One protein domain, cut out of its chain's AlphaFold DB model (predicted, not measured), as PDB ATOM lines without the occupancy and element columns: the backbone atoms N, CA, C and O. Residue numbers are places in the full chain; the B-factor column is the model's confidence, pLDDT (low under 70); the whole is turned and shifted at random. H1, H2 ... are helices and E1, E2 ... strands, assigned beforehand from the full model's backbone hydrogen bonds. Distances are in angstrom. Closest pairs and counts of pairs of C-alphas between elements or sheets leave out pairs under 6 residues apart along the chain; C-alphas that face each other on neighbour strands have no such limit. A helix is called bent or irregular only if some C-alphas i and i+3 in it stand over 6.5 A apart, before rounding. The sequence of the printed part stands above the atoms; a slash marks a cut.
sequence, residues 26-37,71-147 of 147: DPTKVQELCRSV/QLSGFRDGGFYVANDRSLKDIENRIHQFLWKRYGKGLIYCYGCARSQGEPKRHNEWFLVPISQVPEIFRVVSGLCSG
ATOM      1  N   ASP A  26     -36.710 -36.193 -38.275       91.19
ATOM      2  CA  ASP A  26     -37.774 -36.381 -37.296       91.19
ATOM      3  C   ASP A  26     -38.623 -35.097 -37.212       91.19
ATOM      4  O   ASP A  26     -38.214 -34.051 -37.733       91.19
ATOM      5  N   PRO A  27     -39.818 -35.145 -36.597       90.75
ATOM      6  CA  PRO A  27     -40.703 -33.986 -36.519       90.75
ATOM      7  C   PRO A  27     -40.038 -32.735 -35.930       90.75
ATOM      8  O   PRO A  27     -40.299 -31.630 -36.407       90.75
ATOM      9  N   THR A  28     -39.150 -32.896 -34.945       90.25
ATOM     10  CA  THR A  28     -38.432 -31.789 -34.302       90.25
ATOM     11  C   THR A  28     -37.458 -31.132 -35.276       90.25
ATOM     12  O   THR A  28     -37.532 -29.922 -35.494       90.25
ATOM     13  N   LYS A  29     -36.629 -31.919 -35.971       91.88
ATOM     14  CA  LYS A  29     -35.713 -31.413 -37.009       91.88
ATOM     15  C   LYS A  29     -36.453 -30.748 -38.163       91.88
ATOM     16  O   LYS A  29     -35.993 -29.747 -38.703       91.88
ATOM     17  N   VAL A  30     -37.614 -31.276 -38.552       91.25
ATOM     18  CA  VAL A  30     -38.448 -30.652 -39.592       91.25
ATOM     19  C   VAL A  30     -38.941 -29.276 -39.141       91.25
ATOM     20  O   VAL A  30     -38.922 -28.335 -39.938       91.25
ATOM     21  N   GLN A  31     -39.348 -29.124 -37.876       90.12
ATOM     22  CA  GLN A  31     -39.718 -27.816 -37.330       90.12
ATOM     23  C   GLN A  31     -38.531 -26.847 -37.335       90.12
ATOM     24  O   GLN A  31     -38.686 -25.704 -37.766       90.12
ATOM     25  N   GLU A  32     -37.351 -27.297 -36.911       90.19
ATOM     26  CA  GLU A  32     -36.123 -26.494 -36.922       90.19
ATOM     27  C   GLU A  32     -35.748 -26.037 -38.339       90.19
ATOM     28  O   GLU A  32     -35.534 -24.842 -38.557       90.19
ATOM     29  N   LEU A  33     -35.777 -26.943 -39.323       89.56
ATOM     30  CA  LEU A  33     -35.542 -26.630 -40.738       89.56
ATOM     31  C   LEU A  33     -36.554 -25.616 -41.287       89.56
ATOM     32  O   LEU A  33     -36.205 -24.709 -42.040       89.56
ATOM     33  N   CYS A  34     -37.826 -25.733 -40.908       88.50
ATOM     34  CA  CYS A  34     -38.836 -24.763 -41.324       88.50
ATOM     35  C   CYS A  34     -38.590 -23.379 -40.704       88.50
ATOM     36  O   CYS A  34     -38.851 -22.359 -41.349       88.50
ATOM     37  N   ARG A  35     -38.109 -23.323 -39.456       86.94
ATOM     38  CA  ARG A  35     -37.776 -22.063 -38.778       86.94
ATOM     39  C   ARG A  35     -36.562 -21.389 -39.408       86.94
ATOM     40  O   ARG A  35     -36.633 -20.184 -39.646       86.94
ATOM     41  N   SER A  36     -35.499 -22.131 -39.724       85.00
ATOM     42  CA  SER A  36     -34.283 -21.559 -40.322       85.00
ATOM     43  C   SER A  36     -34.571 -20.886 -41.667       85.00
ATOM     44  O   SER A  36     -34.242 -19.714 -41.849       85.00
ATOM     45  N   VAL A  37     -35.326 -21.551 -42.547       82.38
ATOM     46  CA  VAL A  37     -35.737 -20.995 -43.849       82.38
ATOM     47  C   VAL A  37     -36.564 -19.712 -43.689       82.38
ATOM     48  O   VAL A  37     -36.389 -18.742 -44.428       82.38
ATOM     49  N   GLN A  71     -48.692 -34.258 -33.321       65.69
ATOM     50  CA  GLN A  71     -49.767 -35.263 -33.313       65.69
ATOM     51  C   GLN A  71     -49.657 -36.269 -34.471       65.69
ATOM     52  O   GLN A  71     -50.660 -36.800 -34.947       65.69
ATOM     53  N   LEU A  72     -48.447 -36.546 -34.962       76.25
ATOM     54  CA  LEU A  72     -48.263 -37.609 -35.950       76.25
ATOM     55  C   LEU A  72     -48.447 -38.975 -35.283       76.25
ATOM     56  O   LEU A  72     -47.528 -39.524 -34.676       76.25
ATOM     57  N   SER A  73     -49.652 -39.532 -35.413       70.50
ATOM     58  CA  SER A  73     -49.939 -40.901 -34.993       70.50
ATOM     59  C   SER A  73     -48.948 -41.875 -35.650       70.50
ATOM     60  O   SER A  73     -48.712 -41.812 -36.859       70.50
ATOM     61  N   GLY A  74     -48.338 -42.751 -34.848       79.75
ATOM     62  CA  GLY A  74     -47.498 -43.844 -35.343       79.75
ATOM     63  C   GLY A  74     -46.037 -43.506 -35.667       79.75
ATOM     64  O   GLY A  74     -45.341 -44.398 -36.154       79.75
ATOM     65  N   PHE A  75     -45.544 -42.288 -35.397       88.50
ATOM     66  CA  PHE A  75     -44.105 -41.992 -35.471       88.50
ATOM     67  C   PHE A  75     -43.407 -42.350 -34.149       88.50
ATOM     68  O   PHE A  75     -43.691 -41.747 -33.116       88.50
ATOM     69  N   ARG A  76     -42.486 -43.318 -34.167       87.00
ATOM     70  CA  ARG A  76     -41.644 -43.714 -33.018       87.00
ATOM     71  C   ARG A  76     -40.290 -44.219 -33.521       87.00
ATOM     72  O   ARG A  76     -40.172 -44.570 -34.689       87.00
ATOM     73  N   ASP A  77     -39.251 -44.185 -32.691       86.50
ATOM     74  CA  ASP A  77     -37.905 -44.698 -33.026       86.50
ATOM     75  C   ASP A  77     -37.339 -44.220 -34.385       86.50
ATOM     76  O   ASP A  77     -36.642 -44.947 -35.098       86.50
ATOM     77  N   GLY A  78     -37.661 -42.978 -34.767       86.38
ATOM     78  CA  GLY A  78     -37.206 -42.356 -36.014       86.38
ATOM     79  C   GLY A  78     -37.966 -42.778 -37.279       86.38
ATOM     80  O   GLY A  78     -37.506 -42.472 -38.376       86.38
ATOM     81  N   GLY A  79     -39.103 -43.473 -37.168       89.06
ATOM     82  CA  GLY A  79     -39.877 -43.923 -38.326       89.06
ATOM     83  C   GLY A  79     -41.379 -44.052 -38.083       89.06
ATOM     84  O   GLY A  79     -41.868 -44.007 -36.956       89.06
ATOM     85  N   PHE A  80     -42.124 -44.222 -39.176       90.38
ATOM     86  CA  PHE A  80     -43.560 -44.493 -39.141       90.38
ATOM     87  C   PHE A  80     -43.834 -45.996 -39.101       90.38
ATOM     88  O   PHE A  80     -43.225 -46.766 -39.848       90.38
ATOM     89  N   TYR A  81     -44.782 -46.404 -38.261       88.25
ATOM     90  CA  TYR A  81     -45.206 -47.795 -38.135       88.25
ATOM     91  C   TYR A  81     -46.533 -48.012 -38.840       88.25
ATOM     92  O   TYR A  81     -47.459 -47.213 -38.718       88.25
ATOM     93  N   VAL A  82     -46.617 -49.116 -39.574       87.56
ATOM     94  CA  VAL A  82     -47.831 -49.508 -40.282       87.56
ATOM     95  C   VAL A  82     -48.766 -50.227 -39.315       87.56
ATOM     96  O   VAL A  82     -48.371 -51.203 -38.681       87.56
ATOM     97  N   ALA A  83     -49.995 -49.729 -39.195       82.50
ATOM     98  CA  ALA A  83     -51.053 -50.372 -38.422       82.50
ATOM     99  C   ALA A  83     -51.750 -51.491 -39.221       82.50
ATOM    100  O   ALA A  83     -51.742 -51.486 -40.459       82.50
ATOM    101  N   ASN A  84     -52.425 -52.391 -38.493       77.25
ATOM    102  CA  ASN A  84     -53.381 -53.383 -39.008       77.25
ATOM    103  C   ASN A  84     -52.795 -54.391 -40.016       77.25
ATOM    104  O   ASN A  84     -53.416 -54.654 -41.043       77.25
ATOM    105  N   ASP A  85     -51.585 -54.899 -39.755       78.12
ATOM    106  CA  ASP A  85     -50.911 -55.955 -40.537       78.12
ATOM    107  C   ASP A  85     -50.814 -55.696 -42.050       78.12
ATOM    108  O   ASP A  85     -50.634 -56.608 -42.861       78.12
ATOM    109  N   ARG A  86     -50.902 -54.425 -42.462       83.88
ATOM    110  CA  ARG A  86     -50.779 -54.054 -43.871       83.88
ATOM    111  C   ARG A  86     -49.351 -54.284 -44.355       83.88
ATOM    112  O   ARG A  86     -48.369 -54.052 -43.649       83.88
ATOM    113  N   SER A  87     -49.241 -54.688 -45.614       88.31
ATOM    114  CA  SER A  87     -47.964 -54.913 -46.287       88.31
ATOM    115  C   SER A  87     -47.117 -53.636 -46.304       88.31
ATOM    116  O   SER A  87     -47.484 -52.632 -46.921       88.31
ATOM    117  N   LEU A  88     -45.941 -53.691 -45.666       87.69
ATOM    118  CA  LEU A  88     -44.945 -52.610 -45.692       87.69
ATOM    119  C   LEU A  88     -44.593 -52.200 -47.125       87.69
ATOM    120  O   LEU A  88     -44.471 -51.013 -47.413       87.69
ATOM    121  N   LYS A  89     -44.488 -53.183 -48.026       89.12
ATOM    122  CA  LYS A  89     -44.188 -52.971 -49.444       89.12
ATOM    123  C   LYS A  89     -45.277 -52.147 -50.131       89.12
ATOM    124  O   LYS A  89     -44.970 -51.291 -50.959       89.12
ATOM    125  N   ASP A  90     -46.538 -52.390 -49.793       91.06
ATOM    126  CA  ASP A  90     -47.655 -51.675 -50.411       91.06
ATOM    127  C   ASP A  90     -47.730 -50.241 -49.893       91.06
ATOM    128  O   ASP A  90     -47.913 -49.313 -50.682       91.06
ATOM    129  N   ILE A  91     -47.508 -50.032 -48.591       92.38
ATOM    130  CA  ILE A  91     -47.415 -48.686 -48.014       92.38
ATOM    131  C   ILE A  91     -46.237 -47.910 -48.613       92.38
ATOM    132  O   ILE A  91     -46.423 -46.778 -49.055       92.38
ATOM    133  N   GLU A  92     -45.054 -48.519 -48.706       91.25
ATOM    134  CA  GLU A  92     -43.876 -47.917 -49.338       91.25
ATOM    135  C   GLU A  92     -44.164 -47.512 -50.791       91.25
ATOM    136  O   GLU A  92     -43.919 -46.370 -51.185       91.25
ATOM    137  N   ASN A  93     -44.762 -48.409 -51.577       92.56
ATOM    138  CA  ASN A  93     -45.130 -48.119 -52.960       92.56
ATOM    139  C   ASN A  93     -46.128 -46.961 -53.061       92.56
ATOM    140  O   ASN A  93     -45.982 -46.112 -53.940       92.56
ATOM    141  N   ARG A  94     -47.117 -46.881 -52.161       94.19
ATOM    142  CA  ARG A  94     -48.077 -45.765 -52.124       94.19
ATOM    143  C   ARG A  94     -47.396 -44.444 -51.774       94.19
ATOM    144  O   ARG A  94     -47.700 -43.432 -52.404       94.19
ATOM    145  N   ILE A  95     -46.451 -44.452 -50.832       94.25
ATOM    146  CA  ILE A  95     -45.646 -43.271 -50.488       94.25
ATOM    147  C   ILE A  95     -44.837 -42.818 -51.711       94.25
ATOM    148  O   ILE A  95     -44.909 -41.647 -52.089       94.25
ATOM    149  N   HIS A  96     -44.133 -43.729 -52.386       93.81
ATOM    150  CA  HIS A  96     -43.375 -43.402 -53.596       93.81
ATOM    151  C   HIS A  96     -44.264 -42.876 -54.725       93.81
ATOM    152  O   HIS A  96     -43.929 -41.865 -55.336       93.81
ATOM    153  N   GLN A  97     -45.417 -43.498 -54.988       94.31
ATOM    154  CA  GLN A  97     -46.366 -43.030 -56.004       94.31
ATOM    155  C   GLN A  97     -46.881 -41.620 -55.704       94.31
ATOM    156  O   GLN A  97     -46.933 -40.783 -56.607       94.31
ATOM    157  N   PHE A  98     -47.228 -41.343 -54.444       95.19
ATOM    158  CA  PHE A  98     -47.636 -40.010 -54.007       95.19
ATOM    159  C   PHE A  98     -46.526 -38.981 -54.256       95.19
ATOM    160  O   PHE A  98     -46.764 -37.951 -54.892       95.19
ATOM    161  N   LEU A  99     -45.305 -39.279 -53.809       95.38
ATOM    162  CA  LEU A  99     -44.174 -38.368 -53.944       95.38
ATOM    163  C   LEU A  99     -43.756 -38.176 -55.409       95.38
ATOM    164  O   LEU A  99     -43.502 -37.047 -55.814       95.38
ATOM    165  N   TRP A 100     -43.763 -39.225 -56.236       94.31
ATOM    166  CA  TRP A 100     -43.473 -39.115 -57.670       94.31
ATOM    167  C   TRP A 100     -44.519 -38.296 -58.410       94.31
ATOM    168  O   TRP A 100     -44.163 -37.491 -59.265       94.31
ATOM    169  N   LYS A 101     -45.803 -38.472 -58.083       94.75
ATOM    170  CA  LYS A 101     -46.873 -37.681 -58.695       94.75
ATOM    171  C   LYS A 101     -46.725 -36.194 -58.369       94.75
ATOM    172  O   LYS A 101     -47.051 -35.361 -59.207       94.75
ATOM    173  N   ARG A 102     -46.254 -35.863 -57.161       95.56
ATOM    174  CA  ARG A 102     -46.162 -34.477 -56.688       95.56
ATOM    175  C   ARG A 102     -44.849 -33.778 -57.042       95.56
ATOM    176  O   ARG A 102     -44.879 -32.604 -57.391       95.56
ATOM    177  N   TYR A 103     -43.721 -34.475 -56.941       95.25
ATOM    178  CA  TYR A 103     -42.377 -33.892 -57.062       95.25
ATOM    179  C   TYR A 103     -41.564 -34.465 -58.228       95.25
ATOM    180  O   TYR A 103     -40.449 -34.017 -58.484       95.25
ATOM    181  N   GLY A 104     -42.097 -35.462 -58.936       93.00
ATOM    182  CA  GLY A 104     -41.348 -36.209 -59.938       93.00
ATOM    183  C   GLY A 104     -40.349 -37.194 -59.325       93.00
ATOM    184  O   GLY A 104     -40.303 -37.425 -58.115       93.00
ATOM    185  N   LYS A 105     -39.554 -37.819 -60.198       91.69
ATOM    186  CA  LYS A 105     -38.485 -38.751 -59.820       91.69
ATOM    187  C   LYS A 105     -37.160 -38.002 -59.746       91.69
ATOM    188  O   LYS A 105     -36.692 -37.494 -60.761       91.69
ATOM    189  N   GLY A 106     -36.528 -37.992 -58.578       87.62
ATOM    190  CA  GLY A 106     -35.132 -37.599 -58.433       87.62
ATOM    191  C   GLY A 106     -34.230 -38.722 -58.934       87.62
ATOM    192  O   GLY A 106     -34.129 -39.778 -58.307       87.62
ATOM    193  N   LEU A 107     -33.594 -38.507 -60.083       89.12
ATOM    194  CA  LEU A 107     -32.570 -39.403 -60.612       89.12
ATOM    195  C   LEU A 107     -31.200 -38.867 -60.207       89.12
ATOM    196  O   LEU A 107     -30.781 -37.821 -60.694       89.12
ATOM    197  N   ILE A 108     -30.510 -39.581 -59.319       87.50
ATOM    198  CA  ILE A 108     -29.200 -39.168 -58.803       87.50
ATOM    199  C   ILE A 108     -28.140 -40.158 -59.269       87.50
ATOM    200  O   ILE A 108     -28.261 -41.362 -59.028       87.50
ATOM    201  N   TYR A 109     -27.093 -39.652 -59.918       89.31
ATOM    202  CA  TYR A 109     -25.870 -40.412 -60.164       89.31
ATOM    203  C   TYR A 109     -25.010 -40.367 -58.902       89.31
ATOM    204  O   TYR A 109     -24.533 -39.306 -58.507       89.31
ATOM    205  N   CYS A 110     -24.865 -41.511 -58.240       89.00
ATOM    206  CA  CYS A 110     -24.076 -41.635 -57.024       89.00
ATOM    207  C   CYS A 110     -22.678 -42.142 -57.365       89.00
ATOM    208  O   CYS A 110     -22.520 -43.250 -57.877       89.00
ATOM    209  N   TYR A 111     -21.674 -41.331 -57.038       86.44
ATOM    210  CA  TYR A 111     -20.263 -41.660 -57.240       86.44
ATOM    211  C   TYR A 111     -19.705 -42.589 -56.159       86.44
ATOM    212  O   TYR A 111     -18.740 -43.300 -56.413       86.44
ATOM    213  N   GLY A 112     -20.311 -42.624 -54.968       86.19
ATOM    214  CA  GLY A 112     -19.904 -43.570 -53.927       86.19
ATOM    215  C   GLY A 112     -20.403 -44.997 -54.162       86.19
ATOM    216  O   GLY A 112     -19.817 -45.945 -53.646       86.19
ATOM    217  N   CYS A 113     -21.446 -45.174 -54.978       85.56
ATOM    218  CA  CYS A 113     -21.890 -46.484 -55.435       85.56
ATOM    219  C   CYS A 113     -21.194 -46.855 -56.751       85.56
ATOM    220  O   CYS A 113     -21.587 -46.378 -57.817       85.56
ATOM    221  N   ALA A 114     -20.226 -47.768 -56.694       72.94
ATOM    222  CA  ALA A 114     -19.630 -48.344 -57.894       72.94
ATOM    223  C   ALA A 114     -20.561 -49.394 -58.525       72.94
ATOM    224  O   ALA A 114     -21.075 -50.286 -57.842       72.94
ATOM    225  N   ARG A 115     -20.770 -49.319 -59.842       70.19
ATOM    226  CA  ARG A 115     -21.187 -50.486 -60.632       70.19
ATOM    227  C   ARG A 115     -19.976 -51.365 -60.939       70.19
ATOM    228  O   ARG A 115     -18.839 -50.911 -60.867       70.19
ATOM    229  N   SER A 116     -20.229 -52.601 -61.366       68.06
ATOM    230  CA  SER A 116     -19.223 -53.613 -61.730       68.06
ATOM    231  C   SER A 116     -18.198 -53.164 -62.789       68.06
ATOM    232  O   SER A 116     -17.221 -53.865 -63.012       68.06
ATOM    233  N   GLN A 117     -18.422 -52.023 -63.449       70.56
ATOM    234  CA  GLN A 117     -17.586 -51.457 -64.516       70.56
ATOM    235  C   GLN A 117     -17.055 -50.043 -64.193       70.56
ATOM    236  O   GLN A 117     -16.651 -49.322 -65.095       70.56
ATOM    237  N   GLY A 118     -17.073 -49.610 -62.925       69.56
ATOM    238  CA  GLY A 118     -16.542 -48.297 -62.521       69.56
ATOM    239  C   GLY A 118     -17.461 -47.101 -62.811       69.56
ATOM    240  O   GLY A 118     -17.122 -45.973 -62.467       69.56
ATOM    241  N   GLU A 119     -18.643 -47.327 -63.388       77.81
ATOM    242  CA  GLU A 119     -19.643 -46.278 -63.601       77.81
ATOM    243  C   GLU A 119     -20.439 -45.952 -62.322       77.81
ATOM    244  O   GLU A 119     -20.750 -46.861 -61.536       77.81
ATOM    245  N   PRO A 120     -20.852 -44.681 -62.132       81.25
ATOM    246  CA  PRO A 120     -21.700 -44.292 -61.014       81.25
ATOM    247  C   PRO A 120     -23.071 -44.972 -61.099       81.25
ATOM    248  O   PRO A 120     -23.736 -45.006 -62.141       81.25
ATOM    249  N   LYS A 121     -23.547 -45.503 -59.972       88.81
ATOM    250  CA  LYS A 121     -24.890 -46.084 -59.889       88.81
ATOM    251  C   LYS A 121     -25.948 -44.982 -59.923       88.81
ATOM    252  O   LYS A 121     -25.882 -44.006 -59.181       88.81
ATOM    253  N   ARG A 122     -26.993 -45.182 -60.728       89.00
ATOM    254  CA  ARG A 122     -28.168 -44.301 -60.747       89.00
ATOM    255  C   ARG A 122     -29.203 -44.737 -59.706       89.00
ATOM    256  O   ARG A 122     -29.735 -45.842 -59.803       89.00
ATOM    257  N   HIS A 123     -29.522 -43.857 -58.760       88.31
ATOM    258  CA  HIS A 123     -30.620 -44.011 -57.804       88.31
ATOM    259  C   HIS A 123     -31.884 -43.326 -58.331       88.31
ATOM    260  O   HIS A 123     -31.805 -42.259 -58.932       88.31
ATOM    261  N   ASN A 124     -33.043 -43.938 -58.097       87.62
ATOM    262  CA  ASN A 124     -34.360 -43.456 -58.536       87.62
ATOM    263  C   ASN A 124     -35.377 -43.308 -57.386       87.62
ATOM    264  O   ASN A 124     -36.551 -43.038 -57.636       87.62
ATOM    265  N   GLU A 125     -34.926 -43.499 -56.147       85.31
ATOM    266  CA  GLU A 125     -35.719 -43.417 -54.913       85.31
ATOM    267  C   GLU A 125     -35.652 -42.006 -54.276       85.31
ATOM    268  O   GLU A 125     -36.091 -41.817 -53.148       85.31
ATOM    269  N   TRP A 126     -35.094 -41.008 -54.975       89.50
ATOM    270  CA  TRP A 126     -34.920 -39.646 -54.455       89.50
ATOM    271  C   TRP A 126     -36.021 -38.692 -54.919       89.50
ATOM    272  O   TRP A 126     -36.643 -38.888 -55.964       89.50
ATOM    273  N   PHE A 127     -36.221 -37.617 -54.155       92.50
ATOM    274  CA  PHE A 127     -37.225 -36.586 -54.413       92.50
ATOM    275  C   PHE A 127     -36.630 -35.207 -54.128       92.50
ATOM    276  O   PHE A 127     -35.963 -35.020 -53.111       92.50
ATOM    277  N   LEU A 128     -36.891 -34.234 -55.002       91.62
ATOM    278  CA  LEU A 128     -36.532 -32.835 -54.770       91.62
ATOM    279  C   LEU A 128     -37.725 -32.129 -54.121       91.62
ATOM    280  O   LEU A 128     -38.699 -31.786 -54.789       91.62
ATOM    281  N   VAL A 129     -37.662 -31.959 -52.802       92.69
ATOM    282  CA  VAL A 129     -38.780 -31.458 -51.993       92.69
ATOM    283  C   VAL A 129     -38.451 -30.074 -51.431       92.69
ATOM    284  O   VAL A 129     -37.438 -29.928 -50.744       92.69
ATOM    285  N   PRO A 130     -39.310 -29.056 -51.637       92.50
ATOM    286  CA  PRO A 130     -39.180 -27.783 -50.938       92.50
ATOM    287  C   PRO A 130     -39.343 -27.967 -49.425       92.50
ATOM    288  O   PRO A 130     -40.311 -28.587 -48.984       92.50
ATOM    289  N   ILE A 131     -38.451 -27.371 -48.624       90.94
ATOM    290  CA  ILE A 131     -38.453 -27.511 -47.152       90.94
ATOM    291  C   ILE A 131     -39.828 -27.174 -46.550       90.94
ATOM    292  O   ILE A 131     -40.308 -27.876 -45.664       90.94
ATOM    293  N   SER A 132     -40.516 -26.164 -47.092       88.75
ATOM    294  CA  SER A 132     -41.858 -25.752 -46.655       88.75
ATOM    295  C   SER A 132     -42.938 -26.834 -46.792       88.75
ATOM    296  O   SER A 132     -43.961 -26.747 -46.118       88.75
ATOM    297  N   GLN A 133     -42.729 -27.849 -47.635       92.38
ATOM    298  CA  GLN A 133     -43.683 -28.936 -47.874       92.38
ATOM    299  C   GLN A 133     -43.347 -30.219 -47.098       92.38
ATOM    300  O   GLN A 133     -44.172 -31.131 -47.037       92.38
ATOM    301  N   VAL A 134     -42.176 -30.295 -46.458       92.81
ATOM    302  CA  VAL A 134     -41.770 -31.462 -45.656       92.81
ATOM    303  C   VAL A 134     -42.772 -31.785 -44.537       92.81
ATOM    304  O   VAL A 134     -43.108 -32.963 -44.387       92.81
ATOM    305  N   PRO A 135     -43.347 -30.814 -43.795       92.69
ATOM    306  CA  PRO A 135     -44.335 -31.150 -42.772       92.69
ATOM    307  C   PRO A 135     -45.621 -31.771 -43.345       92.69
ATOM    308  O   PRO A 135     -46.214 -32.654 -42.725       92.69
ATOM    309  N   GLU A 136     -46.055 -31.346 -44.539       91.75
ATOM    310  CA  GLU A 136     -47.215 -31.943 -45.214       91.75
ATOM    311  C   GLU A 136     -46.938 -33.404 -45.588       91.75
ATOM    312  O   GLU A 136     -47.803 -34.258 -45.390       91.75
ATOM    313  N   ILE A 137     -45.724 -33.705 -46.061       93.81
ATOM    314  CA  ILE A 137     -45.306 -35.077 -46.375       93.81
ATOM    315  C   ILE A 137     -45.394 -35.964 -45.135       93.81
ATOM    316  O   ILE A 137     -45.978 -37.040 -45.217       93.81
ATOM    317  N   PHE A 138     -44.887 -35.510 -43.986       93.31
ATOM    318  CA  PHE A 138     -44.972 -36.268 -42.732       93.31
ATOM    319  C   PHE A 138     -46.423 -36.604 -42.364       93.31
ATOM    320  O   PHE A 138     -46.716 -37.734 -41.977       93.31
ATOM    321  N   ARG A 139     -47.351 -35.656 -42.544       91.44
ATOM    322  CA  ARG A 139     -48.783 -35.884 -42.304       91.44
ATOM    323  C   ARG A 139     -49.375 -36.915 -43.266       91.44
ATOM    324  O   ARG A 139     -50.117 -37.789 -42.831       91.44
ATOM    325  N   VAL A 140     -49.057 -36.823 -44.558       92.88
ATOM    326  CA  VAL A 140     -49.546 -37.782 -45.561       92.88
ATOM    327  C   VAL A 140     -49.001 -39.180 -45.285       92.88
ATOM    328  O   VAL A 140     -49.764 -40.140 -45.308       92.88
ATOM    329  N   VAL A 141     -47.708 -39.300 -44.972       93.12
ATOM    330  CA  VAL A 141     -47.086 -40.582 -44.616       93.12
ATOM    331  C   VAL A 141     -47.723 -41.158 -43.351       93.12
ATOM    332  O   VAL A 141     -48.093 -42.326 -43.359       93.12
ATOM    333  N   SER A 142     -47.935 -40.345 -42.309       91.88
ATOM    334  CA  SER A 142     -48.658 -40.775 -41.103       91.88
ATOM    335  C   SER A 142     -50.045 -41.318 -41.450       91.88
ATOM    336  O   SER A 142     -50.352 -42.443 -41.077       91.88
ATOM    337  N   GLY A 143     -50.843 -40.599 -42.249       90.56
ATOM    338  CA  GLY A 143     -52.158 -41.080 -42.686       90.56
ATOM    339  C   GLY A 143     -52.090 -42.401 -43.459       90.56
ATOM    340  O   GLY A 143     -52.823 -43.339 -43.155       90.56
ATOM    341  N   LEU A 144     -51.149 -42.522 -44.404       91.06
ATOM    342  CA  LEU A 144     -50.937 -43.762 -45.158       91.06
ATOM    343  C   LEU A 144     -50.562 -44.938 -44.245       91.06
ATOM    344  O   LEU A 144     -51.016 -46.054 -44.488       91.06
ATOM    345  N   CYS A 145     -49.769 -44.701 -43.198       89.56
ATOM    346  CA  CYS A 145     -49.350 -45.718 -42.234       89.56
ATOM    347  C   CYS A 145     -50.447 -46.090 -41.224       89.56
ATOM    348  O   CYS A 145     -50.559 -47.269 -40.868       89.56
ATOM    349  N   SER A 146     -51.286 -45.133 -40.819       84.56
ATOM    350  CA  SER A 146     -52.309 -45.312 -39.779       84.56
ATOM    351  C   SER A 146     -53.615 -45.932 -40.280       84.56
ATOM    352  O   SER A 146     -54.180 -46.763 -39.576       84.56
ATOM    353  N   GLY A 147     -54.082 -45.602 -41.489       62.66
ATOM    354  CA  GLY A 147     -55.379 -46.096 -41.971       62.66
ATOM    355  C   GLY A 147     -56.089 -45.072 -42.811       62.66
ATOM    356  O   GLY A 147     -56.658 -44.154 -42.193       62.66
TER     357      GLY A 147
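AT A GLANCE: This is residues 26 to 37 and 71 to 147 of the 147 residues of the protein "LADA_0F00804g1_1" of Lachancea dasiensis (UniProt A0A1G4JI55). Three helices sit in a loose, staggered group, with H3 between H1 and H2 and running opposite ways to both, and a two-stranded hairpin, E1 and E2, reaches out from them as an arm that makes the length of the whole. H1 packs on the first part of H3 and H2 on a part nearer its last residue, and a long stretch without named elements, residues 71 to 87, leads into H2. The printed part has 89 residues, with three named helices and two named strands in the order H1, H2, E1, E2, H3; the sheet has the order E1 - E2, antiparallel, and the class is mixed, helices and strands. The whole is loose, with a radius of gyration of the C-alphas of 15.5 A and spans of 47 by 38 by 26 A.

IN THESE COORDINATES: H1 is residues 27 to 37, 15.7 A from first to last C-alpha, and begins at C-alpha 27 (-40.703, -33.986, -36.519). Within residues 71 to 87, residues 75 to 76 form a short antiparallel pairing with residues 79 to 80. H2 is residues 88 to 103, 22.1 A long. E1 is residues 106 to 114, 18.9 A, and bends by 78 degrees at residue 111, where C-alpha 111 is at (-20.263, -41.660, -57.240). E2 is residues 120 to 126, 15.5 A. H3 is residues 131 to 146, 23.7 A, and ends at C-alpha 146 (-52.309, -45.312, -39.779); it is irregular, with C-alphas 132 and 135 7.1 A apart.

HOW THE PARTS SIT: H1 touches H3, and H3 touches H1 with residues 131 to 138 alone; the closest C-alphas of the two are those of Cys 34 and Ser 132, 6.2 A apart. They run opposite ways at a shallow tilt of 19 degrees. H2 touches H3 with residues 91 to 95 alone, against residues 141 to 145 of H3; the closest C-alphas, of Ile 95 and Val 141, are 6.6 A apart. These two run opposite ways at a shallow tilt of 30 degrees. H1 and H2 are apart. E1 and E2 form a hairpin, antiparallel at 141 degrees, with N 106 and O 126 at 2.8 A and N 123 and O 108 at 2.8 A, within hydrogen-bond range. The closest C-alphas of H2 and E2, those of His 96 and Glu 125, are 7.8 A apart. E1 is apart from H1 and H3. In H1 and H2 every O i to N i+4 pair is within hydrogen-bond range; in H3 it is 10 of 12.

THE WHOLE: The two C-alphas farthest apart are those of Gln 71 and Gln 117, at 47.7 A. Residues 38 to 70 are cut out, and C-alphas 37 and 71 are 22.6 A apart across the cut. The links H2 to E1, E1 to E2 and E2 to H3 are tight. The mean pLDDT of the printed part is 87.4; residues 71, 116, 118 and 147 are under 70.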